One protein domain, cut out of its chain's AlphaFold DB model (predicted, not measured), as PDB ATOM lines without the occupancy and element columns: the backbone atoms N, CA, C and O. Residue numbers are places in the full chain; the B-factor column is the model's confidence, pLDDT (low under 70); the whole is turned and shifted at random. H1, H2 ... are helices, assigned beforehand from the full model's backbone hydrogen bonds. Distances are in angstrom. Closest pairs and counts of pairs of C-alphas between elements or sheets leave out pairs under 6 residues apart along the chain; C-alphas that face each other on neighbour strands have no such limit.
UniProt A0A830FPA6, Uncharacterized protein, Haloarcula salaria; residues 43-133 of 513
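AT A GLANCE: This is residues 43 to 133 of the 513 residues of an uncharacterized protein of Haloarcula salaria (UniProt A0A830FPA6). One long straight helix, H5, makes the length of a rod, and the shorter helices H1, H3 and H4 pack along one side of it. The chain passes along H5 through H1, turns at the small helix H2 near the far end, comes back through H3 and H4, and loops into H5, which runs the whole length again. The printed part has 91 residues, with five named helices in the order H1 to H5 and no named strand, an all helix domain. It is loose, with a radius of gyration of the C-alphas of 16.4 A, and spans 56 by 22 by 21 A.

HOW THE PARTS SIT: H1, residues 43 to 54, touches the hub H5, residues 97 to 133, with residues 45 to 49 alone; the closest C-alphas, of Leu 46 and Arg 106, are 6.5 A apart. They run the same way at a shallow tilt of 34 degrees, only just short of steep. H2, residues 62 to 66, touches no helix and is apart from H5. H3, residues 72 to 82, touches H5 at its residues 114 to 121 alone, closest at C-alphas 73 and 121, 5.0 A, with a shallow tilt of 28 degrees, opposite ways. H4, residues 84 to 88, touches H5 at its residues 103 to 110 alone, closest at C-alphas 88 and 106, 5.7 A. H1 and H4 only just touch, with 3 pairs of C-alphas within 8 A, the closest those of Leu 49 and Leu 87, 7.1 A. In all five helices every O i to N i+4 pair is within hydrogen-bond range.

IN THESE COORDINATES: H1 begins at C-alpha 43, (-41.135, -38.374, 14.374), and is 16.1 A long. H2 measures 6.2 A, H3 15.3 A and H4 5.8 A. H5 runs 54.0 A, from C-alpha 97 at (-38.086, -45.550, 1.004) to C-alpha 133 at (-63.864, 0.984, 10.011).

THE WHOLE: The C-alphas farthest apart, of Asp 95 and Thr 133, are 56.6 A apart. The printed part has no cut and no long link. Its mean pLDDT is 91.5, and no printed residue is under 70.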
ATOM      1  N   TYR A  43     -40.601 -39.298  13.377       94.50
ATOM      2  CA  TYR A  43     -41.135 -38.374  14.374       94.50
ATOM      3  C   TYR A  43     -40.025 -37.607  15.106       94.50
ATOM      4  O   TYR A  43     -40.131 -36.392  15.281       94.50
ATOM      5  N   ARG A  44     -38.933 -38.277  15.499       94.69
ATOM      6  CA  ARG A  44     -37.766 -37.626  16.125       94.69
ATOM      7  C   ARG A  44     -37.097 -36.612  15.193       94.69
ATOM      8  O   ARG A  44     -36.673 -35.546  15.652       94.69
ATOM      9  N   ASP A  45     -37.045 -36.898  13.892       95.69
ATOM     10  CA  ASP A  45     -36.598 -35.921  12.894       95.69
ATOM     11  C   ASP A  45     -37.537 -34.706  12.844       95.69
ATOM     12  O   ASP A  45     -37.072 -33.566  12.918       95.69
ATOM     13  N   LEU A  46     -38.857 -34.930  12.838       96.00
ATOM     14  CA  LEU A  46     -39.849 -33.852  12.879       96.00
ATOM     15  C   LEU A  46     -39.767 -33.009  14.155       96.00
ATOM     16  O   LEU A  46     -39.958 -31.799  14.078       96.00
ATOM     17  N   MET A  47     -39.453 -33.592  15.315       95.19
ATOM     18  CA  MET A  47     -39.207 -32.822  16.544       95.19
ATOM     19  C   MET A  47     -38.060 -31.823  16.357       95.19
ATOM     20  O   MET A  47     -38.162 -30.661  16.753       95.19
ATOM     21  N   SER A  48     -36.978 -32.269  15.718       94.75
ATOM     22  CA  SER A  48     -35.797 -31.441  15.451       94.75
ATOM     23  C   SER A  48     -36.093 -30.360  14.404       94.75
ATOM     24  O   SER A  48     -35.686 -29.203  14.557       94.75
ATOM     25  N   LEU A  49     -36.877 -30.700  13.374       96.75
ATOM     26  CA  LEU A  49     -37.365 -29.735  12.390       96.75
ATOM     27  C   LEU A  49     -38.291 -28.690  13.030       96.75
ATOM     28  O   LEU A  49     -38.092 -27.498  12.804       96.75
ATOM     29  N   ARG A  50     -39.247 -29.104  13.874       95.12
ATOM     30  CA  ARG A  50     -40.127 -28.200  14.638       95.12
ATOM     31  C   ARG A  50     -39.323 -27.197  15.453       95.12
ATOM     32  O   ARG A  50     -39.625 -26.010  15.412       95.12
ATOM     33  N   ALA A  51     -38.294 -27.654  16.166       93.56
ATOM     34  CA  ALA A  51     -37.420 -26.774  16.939       93.56
ATOM     35  C   ALA A  51     -36.691 -25.755  16.042       93.56
ATOM     36  O   ALA A  51     -36.640 -24.569  16.362       93.56
ATOM     37  N   SER A  52     -36.200 -26.198  14.881       95.50
ATOM     38  CA  SER A  52     -35.520 -25.336  13.905       95.50
ATOM     39  C   SER A  52     -36.452 -24.282  13.297       95.50
ATOM     40  O   SER A  52     -36.062 -23.123  13.147       95.50
ATOM     41  N   VAL A  53     -37.691 -24.667  12.971       95.62
ATOM     42  CA  VAL A  53     -38.725 -23.753  12.466       95.62
ATOM     43  C   VAL A  53     -39.148 -22.767  13.552       95.62
ATOM     44  O   VAL A  53     -39.180 -21.569  13.278       95.62
ATOM     45  N   ARG A  54     -39.376 -23.236  14.787       90.88
ATOM     46  CA  ARG A  54     -39.715 -22.398  15.953       90.88
ATOM     47  C   ARG A  54     -38.649 -21.343  16.255       90.88
ATOM     48  O   ARG A  54     -38.991 -20.270  16.732       90.88
ATOM     49  N   ASN A  55     -37.382 -21.620  15.950       93.44
ATOM     50  CA  ASN A  55     -36.284 -20.661  16.092       93.44
ATOM     51  C   ASN A  55     -36.172 -19.671  14.908       93.44
ATOM     52  O   ASN A  55     -35.134 -19.045  14.700       93.44
ATOM     53  N   THR A  56     -37.205 -19.560  14.071       93.94
ATOM     54  CA  THR A  56     -37.284 -18.520  13.039       93.94
ATOM     55  C   THR A  56     -37.950 -17.294  13.638       93.94
ATOM     56  O   THR A  56     -39.104 -17.353  14.050       93.94
ATOM     57  N   THR A  57     -37.228 -16.181  13.662       92.06
ATOM     58  CA  THR A  57     -37.729 -14.898  14.153       92.06
ATOM     59  C   THR A  57     -37.708 -13.858  13.039       92.06
ATOM     60  O   THR A  57     -36.934 -13.955  12.080       92.06
ATOM     61  N   VAL A  58     -38.587 -12.868  13.169       92.38
ATOM     62  CA  VAL A  58     -38.607 -11.653  12.352       92.38
ATOM     63  C   VAL A  58     -38.612 -10.455  13.291       92.38
ATOM     64  O   VAL A  58     -39.258 -10.487  14.340       92.38
ATOM     65  N   THR A  59     -37.871  -9.414  12.933       92.12
ATOM     66  CA  THR A  59     -37.837  -8.159  13.684       92.12
ATOM     67  C   THR A  59     -38.679  -7.146  12.937       92.12
ATOM     68  O   THR A  59     -38.440  -6.891  11.761       92.12
ATOM     69  N   VAL A  60     -39.668  -6.588  13.625       89.62
ATOM     70  CA  VAL A  60     -40.623  -5.630  13.066       89.62
ATOM     71  C   VAL A  60     -40.665  -4.383  13.936       89.62
ATOM     72  O   VAL A  60     -40.463  -4.444  15.153       89.62
ATOM     73  N   GLU A  61     -40.926  -3.244  13.310       88.75
ATOM     74  CA  GLU A  61     -41.053  -1.978  14.015       88.75
ATOM     75  C   GLU A  61     -42.396  -1.910  14.755       88.75
ATOM     76  O   GLU A  61     -43.451  -2.199  14.188       88.75
ATOM     77  N   ARG A  62     -42.377  -1.513  16.034       86.06
ATOM     78  CA  ARG A  62     -43.590  -1.491  16.871       86.06
ATOM     79  C   ARG A  62     -44.670  -0.572  16.304       86.06
ATOM     80  O   ARG A  62     -45.830  -0.972  16.293       86.06
ATOM     81  N   GLY A  63     -44.288   0.613  15.817       84.25
ATOM     82  CA  GLY A  63     -45.211   1.571  15.203       84.25
ATOM     83  C   GLY A  63     -45.961   0.938  14.037       84.25
ATOM     84  O   GLY A  63     -47.185   0.855  14.068       84.25
ATOM     85  N   ARG A  64     -45.227   0.352  13.085       88.69
ATOM     86  CA  ARG A  64     -45.796  -0.327  11.907       88.69
ATOM     87  C   ARG A  64     -46.680  -1.527  12.240       88.69
ATOM     88  O   ARG A  64     -47.636  -1.817  11.522       88.69
ATOM     89  N   VAL A  65     -46.396  -2.241  13.331       88.19
ATOM     90  CA  VAL A  65     -47.285  -3.304  13.826       88.19
ATOM     91  C   VAL A  65     -48.581  -2.717  14.392       88.19
ATOM     92  O   VAL A  65     -49.654  -3.243  14.100       88.19
ATOM     93  N   GLY A  66     -48.501  -1.633  15.168       84.38
ATOM     94  CA  GLY A  66     -49.668  -0.955  15.744       84.38
ATOM     95  C   GLY A  66     -50.564  -0.290  14.702       84.38
ATOM     96  O   GLY A  66     -51.778  -0.286  14.854       84.38
ATOM     97  N   THR A  67     -49.981   0.199  13.606       86.69
ATOM     98  CA  THR A  67     -50.709   0.813  12.481       86.69
ATOM     99  C   THR A  67     -51.167  -0.181  11.416       86.69
ATOM    100  O   THR A  67     -51.656   0.230  10.357       86.69
ATOM    101  N   PHE A  68     -50.966  -1.485  11.651       87.81
ATOM    102  CA  PHE A  68     -51.231  -2.551  10.679       87.81
ATOM    103  C   PHE A  68     -50.550  -2.328   9.317       87.81
ATOM    104  O   PHE A  68     -51.061  -2.743   8.279       87.81
ATOM    105  N   GLU A  69     -49.424  -1.623   9.297       89.44
ATOM    106  CA  GLU A  69     -48.599  -1.454   8.101       89.44
ATOM    107  C   GLU A  69     -47.743  -2.700   7.850       89.44
ATOM    108  O   GLU A  69     -47.555  -3.105   6.708       89.44
ATOM    109  N   THR A  70     -47.283  -3.352   8.921       90.81
ATOM    110  CA  THR A  70     -46.569  -4.631   8.846       90.81
ATOM    111  C   THR A  70     -47.459  -5.787   9.302       90.81
ATOM    112  O   THR A  70     -48.180  -5.697  10.309       90.81
ATOM    113  N   ASN A  71     -47.360  -6.911   8.586       90.94
ATOM    114  CA  ASN A  71     -48.031  -8.175   8.883       90.94
ATOM    115  C   ASN A  71     -46.995  -9.226   9.353       90.94
ATOM    116  O   ASN A  71     -46.398  -9.913   8.525       90.94
ATOM    117  N   PRO A  72     -46.735  -9.367  10.674       91.19
ATOM    118  CA  PRO A  72     -45.693 -10.270  11.169       91.19
ATOM    119  C   PRO A  72     -45.879 -11.750  10.781       91.19
ATOM    120  O   PRO A  72     -44.879 -12.388  10.448       91.19
ATOM    121  N   PRO A  73     -47.104 -12.323  10.770       91.25
ATOM    122  CA  PRO A  73     -47.321 -13.664  10.224       91.25
ATOM    123  C   PRO A  73     -46.879 -13.817   8.764       91.25
ATOM    124  O   PRO A  73     -46.271 -14.833   8.414       91.25
ATOM    125  N   GLN A  74     -47.129 -12.810   7.921       93.75
ATOM    126  CA  GLN A  74     -46.672 -12.811   6.532       93.75
ATOM    127  C   GLN A  74     -45.142 -12.753   6.435       93.75
ATOM    128  O   GLN A  74     -44.552 -13.590   5.753       93.75
ATOM    129  N   GLU A  75     -44.499 -11.838   7.164       94.94
ATOM    130  CA  GLU A  75     -43.031 -11.725   7.229       94.94
ATOM    131  C   GLU A  75     -42.388 -13.054   7.654       94.94
ATOM    132  O   GLU A  75     -41.415 -13.538   7.065       94.94
ATOM    133  N   LEU A  76     -42.972 -13.701   8.666       94.25
ATOM    134  CA  LEU A  76     -42.505 -14.993   9.147       94.25
ATOM    135  C   LEU A  76     -42.704 -16.093   8.097       94.25
ATOM    136  O   LEU A  76     -41.805 -16.914   7.899       94.25
ATOM    137  N   ARG A  77     -43.837 -16.095   7.383       95.38
ATOM    138  CA  ARG A  77     -44.103 -17.029   6.277       95.38
ATOM    139  C   ARG A  77     -43.053 -16.895   5.183       95.38
ATOM    140  O   ARG A  77     -42.496 -17.902   4.750       95.38
ATOM    141  N   GLU A  78     -42.750 -15.672   4.767       96.81
ATOM    142  CA  GLU A  78     -41.736 -15.392   3.750       96.81
ATOM    143  C   GLU A  78     -40.340 -15.816   4.219       96.81
ATOM    144  O   GLU A  78     -39.568 -16.413   3.460       96.81
ATOM    145  N   ARG A  79     -40.019 -15.597   5.501       96.62
ATOM    146  CA  ARG A  79     -38.759 -16.053   6.097       96.62
ATOM    147  C   ARG A  79     -38.642 -17.578   6.110       96.62
ATOM    148  O   ARG A  79     -37.572 -18.101   5.788       96.62
ATOM    149  N   VAL A  80     -39.716 -18.291   6.454       96.19
ATOM    150  CA  VAL A  80     -39.773 -19.761   6.410       96.19
ATOM    151  C   VAL A  80     -39.676 -20.262   4.967       96.19
ATOM    152  O   VAL A  80     -38.920 -21.199   4.709       96.19
ATOM    153  N   ALA A  81     -40.349 -19.609   4.015       96.38
ATOM    154  CA  ALA A  81     -40.289 -19.947   2.593       96.38
ATOM    155  C   ALA A  81     -38.860 -19.830   2.034       96.38
ATOM    156  O   ALA A  81     -38.377 -20.767   1.400       96.38
ATOM    157  N   LYS A  82     -38.131 -18.754   2.363       96.81
ATOM    158  CA  LYS A  82     -36.711 -18.577   1.989       96.81
ATOM    159  C   LYS A  82     -35.805 -19.683   2.544       96.81
ATOM    160  O   LYS A  82     -34.802 -20.026   1.930       96.81
ATOM    161  N   ARG A  83     -36.147 -20.256   3.702       96.12
ATOM    162  CA  ARG A  83     -35.400 -21.356   4.343       96.12
ATOM    163  C   ARG A  83     -35.918 -22.742   3.952       96.12
ATOM    164  O   ARG A  83     -35.358 -23.738   4.407       96.12
ATOM    165  N   ARG A  84     -36.976 -22.834   3.137       95.88
ATOM    166  CA  ARG A  84     -37.705 -24.081   2.870       95.88
ATOM    167  C   ARG A  84     -36.812 -25.172   2.294       95.88
ATOM    168  O   ARG A  84     -36.912 -26.298   2.761       95.88
ATOM    169  N   ALA A  85     -35.934 -24.852   1.343       94.19
ATOM    170  CA  ALA A  85     -35.025 -25.832   0.742       94.19
ATOM    171  C   ALA A  85     -34.093 -26.461   1.796       94.19
ATOM    172  O   ALA A  85     -34.046 -27.681   1.940       94.19
ATOM    173  N   THR A  86     -33.446 -25.629   2.620       94.81
ATOM    174  CA  THR A  86     -32.581 -26.077   3.723       94.81
ATOM    175  C   THR A  86     -33.352 -26.854   4.793       94.81
ATOM    176  O   THR A  86     -32.873 -27.861   5.304       94.81
ATOM    177  N   LEU A  87     -34.561 -26.405   5.142       95.50
ATOM    178  CA  LEU A  87     -35.404 -27.054   6.148       95.50
ATOM    179  C   LEU A  87     -35.962 -28.395   5.654       95.50
ATOM    180  O   LEU A  87     -36.041 -29.346   6.431       95.50
ATOM    181  N   ALA A  88     -36.336 -28.494   4.381       94.69
ATOM    182  CA  ALA A  88     -36.820 -29.729   3.779       94.69
ATOM    183  C   ALA A  88     -35.688 -30.747   3.598       94.69
ATOM    184  O   ALA A  88     -35.928 -31.933   3.816       94.69
ATOM    185  N   ALA A  89     -34.471 -30.277   3.289       94.06
ATOM    186  CA  ALA A  89     -33.286 -31.105   3.057       94.06
ATOM    187  C   ALA A  89     -33.571 -32.240   2.054       94.06
ATOM    188  O   ALA A  89     -33.303 -33.409   2.328       94.06
ATOM    189  N   VAL A  90     -34.197 -31.878   0.926       94.94
ATOM    190  CA  VAL A  90     -34.530 -32.804  -0.164       94.94
ATOM    191  C   VAL A  90     -33.234 -33.160  -0.902       94.94
ATOM    192  O   VAL A  90     -32.581 -32.234  -1.383       94.94
ATOM    193  N   PRO A  91     -32.836 -34.441  -0.968       93.50
ATOM    194  CA  PRO A  91     -31.688 -34.865  -1.762       93.50
ATOM    195  C   PRO A  91     -32.052 -34.953  -3.254       93.50
ATOM    196  O   PRO A  91     -33.229 -35.081  -3.592       93.50
ATOM    197  N   ASP A  92     -31.045 -34.950  -4.131       91.00
ATOM    198  CA  ASP A  92     -31.245 -35.130  -5.579       91.00
ATOM    199  C   ASP A  92     -31.766 -36.539  -5.916       91.00
ATOM    200  O   ASP A  92     -32.572 -36.720  -6.828       91.00
ATOM    201  N   THR A  93     -31.358 -37.540  -5.130       89.75
ATOM    202  CA  THR A  93     -31.810 -38.934  -5.221       89.75
ATOM    203  C   THR A  93     -32.162 -39.483  -3.842       89.75
ATOM    204  O   THR A  93     -31.596 -39.072  -2.831       89.75
ATOM    205  N   TYR A  94     -33.104 -40.426  -3.784       89.75
ATOM    206  CA  TYR A  94     -33.464 -41.109  -2.541       89.75
ATOM    207  C   TYR A  94     -32.759 -42.461  -2.453       89.75
ATOM    208  O   TYR A  94     -33.003 -43.336  -3.279       89.75
ATOM    209  N   ASP A  95     -31.975 -42.654  -1.399       86.94
ATOM    210  CA  ASP A  95     -31.238 -43.889  -1.117       86.94
ATOM    211  C   ASP A  95     -32.148 -44.978  -0.526       86.94
ATOM    212  O   ASP A  95     -31.808 -46.159  -0.507       86.94
ATOM    213  N   SER A  96     -33.318 -44.595   0.005       86.44
ATOM    214  CA  SER A  96     -34.292 -45.535   0.569       86.44
ATOM    215  C   SER A  96     -35.717 -44.983   0.631       86.44
ATOM    216  O   SER A  96     -35.952 -43.771   0.718       86.44
ATOM    217  N   ALA A  97     -36.695 -45.893   0.708       86.50
ATOM    218  CA  ALA A  97     -38.086 -45.550   1.004       86.50
ATOM    219  C   ALA A  97     -38.235 -44.821   2.357       86.50
ATOM    220  O   ALA A  97     -39.071 -43.927   2.486       86.50
ATOM    221  N   ALA A  98     -37.390 -45.140   3.346       88.12
ATOM    222  CA  ALA A  98     -37.369 -44.469   4.647       88.12
ATOM    223  C   ALA A  98     -36.936 -42.996   4.538       88.12
ATOM    224  O   ALA A  98     -37.573 -42.115   5.121       88.12
ATOM    225  N   GLN A  99     -35.897 -42.705   3.748       89.88
ATOM    226  CA  GLN A  99     -35.461 -41.332   3.480       89.88
ATOM    227  C   GLN A  99     -36.540 -40.548   2.725       89.88
ATOM    228  O   GLN A  99     -36.837 -39.411   3.095       89.88
ATOM    229  N   LYS A 100     -37.194 -41.174   1.734       91.00
ATOM    230  CA  LYS A 100     -38.343 -40.583   1.032       91.00
ATOM    231  C   LYS A 100     -39.492 -40.269   1.994       91.00
ATOM    232  O   LYS A 100     -40.030 -39.165   1.953       91.00
ATOM    233  N   ALA A 101     -39.826 -41.186   2.906       91.25
ATOM    234  CA  ALA A 101     -40.861 -40.982   3.920       91.25
ATOM    235  C   ALA A 101     -40.523 -39.829   4.881       91.25
ATOM    236  O   ALA A 101     -41.382 -38.994   5.170       91.25
ATOM    237  N   ARG A 102     -39.266 -39.730   5.331       94.38
ATOM    238  CA  ARG A 102     -38.783 -38.602   6.144       94.38
ATOM    239  C   ARG A 102     -38.940 -37.276   5.408       94.38
ATOM    240  O   ARG A 102     -39.524 -36.348   5.958       94.38
ATOM    241  N   VAL A 103     -38.446 -37.177   4.174       95.81
ATOM    242  CA  VAL A 103     -38.529 -35.941   3.378       95.81
ATOM    243  C   VAL A 103     -39.987 -35.557   3.112       95.81
ATOM    244  O   VAL A 103     -40.352 -34.398   3.305       95.81
ATOM    245  N   ALA A 104     -40.843 -36.524   2.771       94.94
ATOM    246  CA  ALA A 104     -42.276 -36.299   2.614       94.94
ATOM    247  C   ALA A 104     -42.907 -35.744   3.902       94.94
ATOM    248  O   ALA A 104     -43.618 -34.743   3.855       94.94
ATOM    249  N   ALA A 105     -42.587 -36.317   5.066       96.00
ATOM    250  CA  ALA A 105     -43.085 -35.829   6.349       96.00
ATOM    251  C   ALA A 105     -42.618 -34.394   6.659       96.00
ATOM    252  O   ALA A 105     -43.415 -33.568   7.112       96.00
ATOM    253  N   ARG A 106     -41.349 -34.065   6.374       97.69
ATOM    254  CA  ARG A 106     -40.807 -32.702   6.530       97.69
ATOM    255  C   ARG A 106     -41.537 -31.705   5.632       97.69
ATOM    256  O   ARG A 106     -41.926 -30.638   6.101       97.69
ATOM    257  N   LEU A 107     -41.755 -32.053   4.363       97.31
ATOM    258  CA  LEU A 107     -42.486 -31.212   3.412       97.31
ATOM    259  C   LEU A 107     -43.944 -31.005   3.836       97.31
ATOM    260  O   LEU A 107     -44.420 -29.871   3.807       97.31
ATOM    261  N   THR A 108     -44.625 -32.057   4.296       97.44
ATOM    262  CA  THR A 108     -45.991 -31.965   4.833       97.44
ATOM    263  C   THR A 108     -46.053 -31.033   6.040       97.44
ATOM    264  O   THR A 108     -46.913 -30.155   6.092       97.44
ATOM    265  N   TYR A 109     -45.107 -31.149   6.976       96.38
ATOM    266  CA  TYR A 109     -45.022 -30.241   8.120       96.38
ATOM    267  C   TYR A 109     -44.789 -28.782   7.690       96.38
ATOM    268  O   TYR A 109     -45.492 -27.885   8.151       96.38
ATOM    269  N   LEU A 110     -43.850 -28.525   6.772       97.50
ATOM    270  CA  LEU A 110     -43.573 -27.170   6.276       97.50
ATOM    271  C   LEU A 110     -44.761 -26.572   5.507       97.50
ATOM    272  O   LEU A 110     -45.018 -25.373   5.619       97.50
ATOM    273  N   ASN A 111     -45.509 -27.392   4.766       96.75
ATOM    274  CA  ASN A 111     -46.756 -26.976   4.122       96.75
ATOM    275  C   ASN A 111     -47.814 -26.584   5.155       96.75
ATOM    276  O   ASN A 111     -48.421 -25.525   5.013       96.75
ATOM    277  N   ALA A 112     -47.987 -27.382   6.211       95.44
ATOM    278  CA  ALA A 112     -48.916 -27.070   7.293       95.44
ATOM    279  C   ALA A 112     -48.546 -25.753   7.998       95.44
ATOM    280  O   ALA A 112     -49.410 -24.903   8.193       95.44
ATOM    281  N   VAL A 113     -47.259 -25.528   8.293       94.69
ATOM    282  CA  VAL A 113     -46.774 -24.257   8.864       94.69
ATOM    283  C   VAL A 113     -47.041 -23.083   7.921       94.69
ATOM    284  O   VAL A 113     -47.518 -22.038   8.355       94.69
ATOM    285  N   SER A 114     -46.764 -23.238   6.625       95.62
ATOM    286  CA  SER A 114     -47.011 -22.179   5.642       95.62
ATOM    287  C   SER A 114     -48.500 -21.845   5.513       95.62
ATOM    288  O   SER A 114     -48.850 -20.672   5.379       95.62
ATOM    289  N   ALA A 115     -49.369 -22.857   5.548       94.06
ATOM    290  CA  ALA A 115     -50.818 -22.680   5.505       94.06
ATOM    291  C   ALA A 115     -51.339 -21.985   6.770       94.06
ATOM    292  O   ALA A 115     -52.157 -21.073   6.676       94.06
ATOM    293  N   GLU A 116     -50.820 -22.364   7.940       90.69
ATOM    294  CA  GLU A 116     -51.134 -21.727   9.219       90.69
ATOM    295  C   GLU A 116     -50.739 -20.247   9.227       90.69
ATOM    296  O   GLU A 116     -51.572 -19.383   9.492       90.69
ATOM    297  N   LEU A 117     -49.491 -19.933   8.864       92.00
ATOM    298  CA  LEU A 117     -49.012 -18.551   8.808       92.00
ATOM    299  C   LEU A 117     -49.780 -17.719   7.775       92.00
ATOM    300  O   LEU A 117     -50.031 -16.542   8.014       92.00
ATOM    301  N   ASN A 118     -50.194 -18.321   6.654       92.88
ATOM    302  CA  ASN A 118     -51.068 -17.651   5.694       92.88
ATOM    303  C   ASN A 118     -52.437 -17.333   6.304       92.88
ATOM    304  O   ASN A 118     -52.904 -16.209   6.173       92.88
ATOM    305  N   ARG A 119     -53.058 -18.287   7.008       88.44
ATOM    306  CA  ARG A 119     -54.345 -18.056   7.677       88.44
ATOM    307  C   ARG A 119     -54.247 -16.923   8.696       88.44
ATOM    308  O   ARG A 119     -55.126 -16.071   8.753       88.44
ATOM    309  N   GLN A 120     -53.158 -16.888   9.461       87.06
ATOM    310  CA  GLN A 120     -52.880 -15.821  10.424       87.06
ATOM    311  C   GLN A 120     -52.636 -14.468   9.751       87.06
ATOM    312  O   GLN A 120     -53.105 -13.449  10.253       87.06
ATOM    313  N   ALA A 121     -51.930 -14.452   8.617       89.19
ATOM    314  CA  ALA A 121     -51.717 -13.242   7.834       89.19
ATOM    315  C   ALA A 121     -53.048 -12.679   7.319       89.19
ATOM    316  O   ALA A 121     -53.332 -11.510   7.562       89.19
ATOM    317  N   THR A 122     -53.898 -13.521   6.724       88.62
ATOM    318  CA  THR A 122     -55.229 -13.122   6.244       88.62
ATOM    319  C   THR A 122     -56.127 -12.632   7.380       88.62
ATOM    320  O   THR A 122     -56.748 -11.585   7.249       88.62
ATOM    321  N   ALA A 123     -56.157 -13.328   8.523       82.31
ATOM    322  CA  ALA A 123     -56.931 -12.886   9.685       82.31
ATOM    323  C   ALA A 123     -56.477 -11.505  10.186       82.31
ATOM    324  O   ALA A 123     -57.295 -10.673  10.575       82.31
ATOM    325  N   ARG A 124     -55.168 -11.228  10.140       84.62
ATOM    326  CA  ARG A 124     -54.631  -9.912  10.489       84.62
ATOM    327  C   ARG A 124     -55.058  -8.827   9.499       84.62
ATOM    328  O   ARG A 124     -55.328  -7.712   9.945       84.62
ATOM    329  N   ASP A 125     -55.141  -9.136   8.210       85.38
ATOM    330  CA  ASP A 125     -55.616  -8.188   7.198       85.38
ATOM    331  C   ASP A 125     -57.113  -7.889   7.365       85.38
ATOM    332  O   ASP A 125     -57.506  -6.727   7.300       85.38
ATOM    333  N   SER A 126     -57.930  -8.890   7.703       82.19
ATOM    334  CA  SER A 126     -59.339  -8.673   8.062       82.19
ATOM    335  C   SER A 126     -59.488  -7.819   9.327       82.19
ATOM    336  O   SER A 126     -60.318  -6.915   9.373       82.19
ATOM    337  N   ASN A 127     -58.651  -8.040  10.348       79.31
ATOM    338  CA  ASN A 127     -58.660  -7.198  11.550       79.31
ATOM    339  C   ASN A 127     -58.234  -5.756  11.243       79.31
ATOM    340  O   ASN A 127     -58.778  -4.830  11.835       79.31
ATOM    341  N   ARG A 128     -57.293  -5.544  10.311       85.62
ATOM    342  CA  ARG A 128     -56.914  -4.198   9.850       85.62
ATOM    343  C   ARG A 128     -58.121  -3.451   9.289       85.62
ATOM    344  O   ARG A 128     -58.280  -2.279   9.598       85.62
ATOM    345  N   GLU A 129     -58.931  -4.110   8.464       83.38
ATOM    346  CA  GLU A 129     -60.127  -3.507   7.861       83.38
ATOM    347  C   GLU A 129     -61.152  -3.121   8.928       83.38
ATOM    348  O   GLU A 129     -61.599  -1.981   8.948       83.38
ATOM    349  N   ARG A 130     -61.428  -4.013   9.887       78.94
ATOM    350  CA  ARG A 130     -62.337  -3.716  11.009       78.94
ATOM    351  C   ARG A 130     -61.861  -2.556  11.873       78.94
ATOM    352  O   ARG A 130     -62.661  -1.711  12.252       78.94
ATOM    353  N   VAL A 131     -60.564  -2.502  12.179       80.44
ATOM    354  CA  VAL A 131     -59.986  -1.400  12.960       80.44
ATOM    355  C   VAL A 131     -60.064  -0.078  12.197       80.44
ATOM    356  O   VAL A 131     -60.330   0.948  12.812       80.44
ATOM    357  N   ASP A 132     -59.854  -0.083  10.878       84.00
ATOM    358  CA  ASP A 132     -60.007   1.121  10.050       84.00
ATOM    359  C   ASP A 132     -61.463   1.608  10.040       84.00
ATOM    360  O   ASP A 132     -61.702   2.795  10.243       84.00
ATOM    361  N   THR A 133     -62.427   0.688   9.904       80.75
ATOM    362  CA  THR A 133     -63.864   0.984  10.011       80.75
ATOM    363  C   THR A 133     -64.207   1.592  11.368       80.75
ATOM    364  O   THR A 133     -64.739   2.696  11.415       80.75
TER     365      THR A 133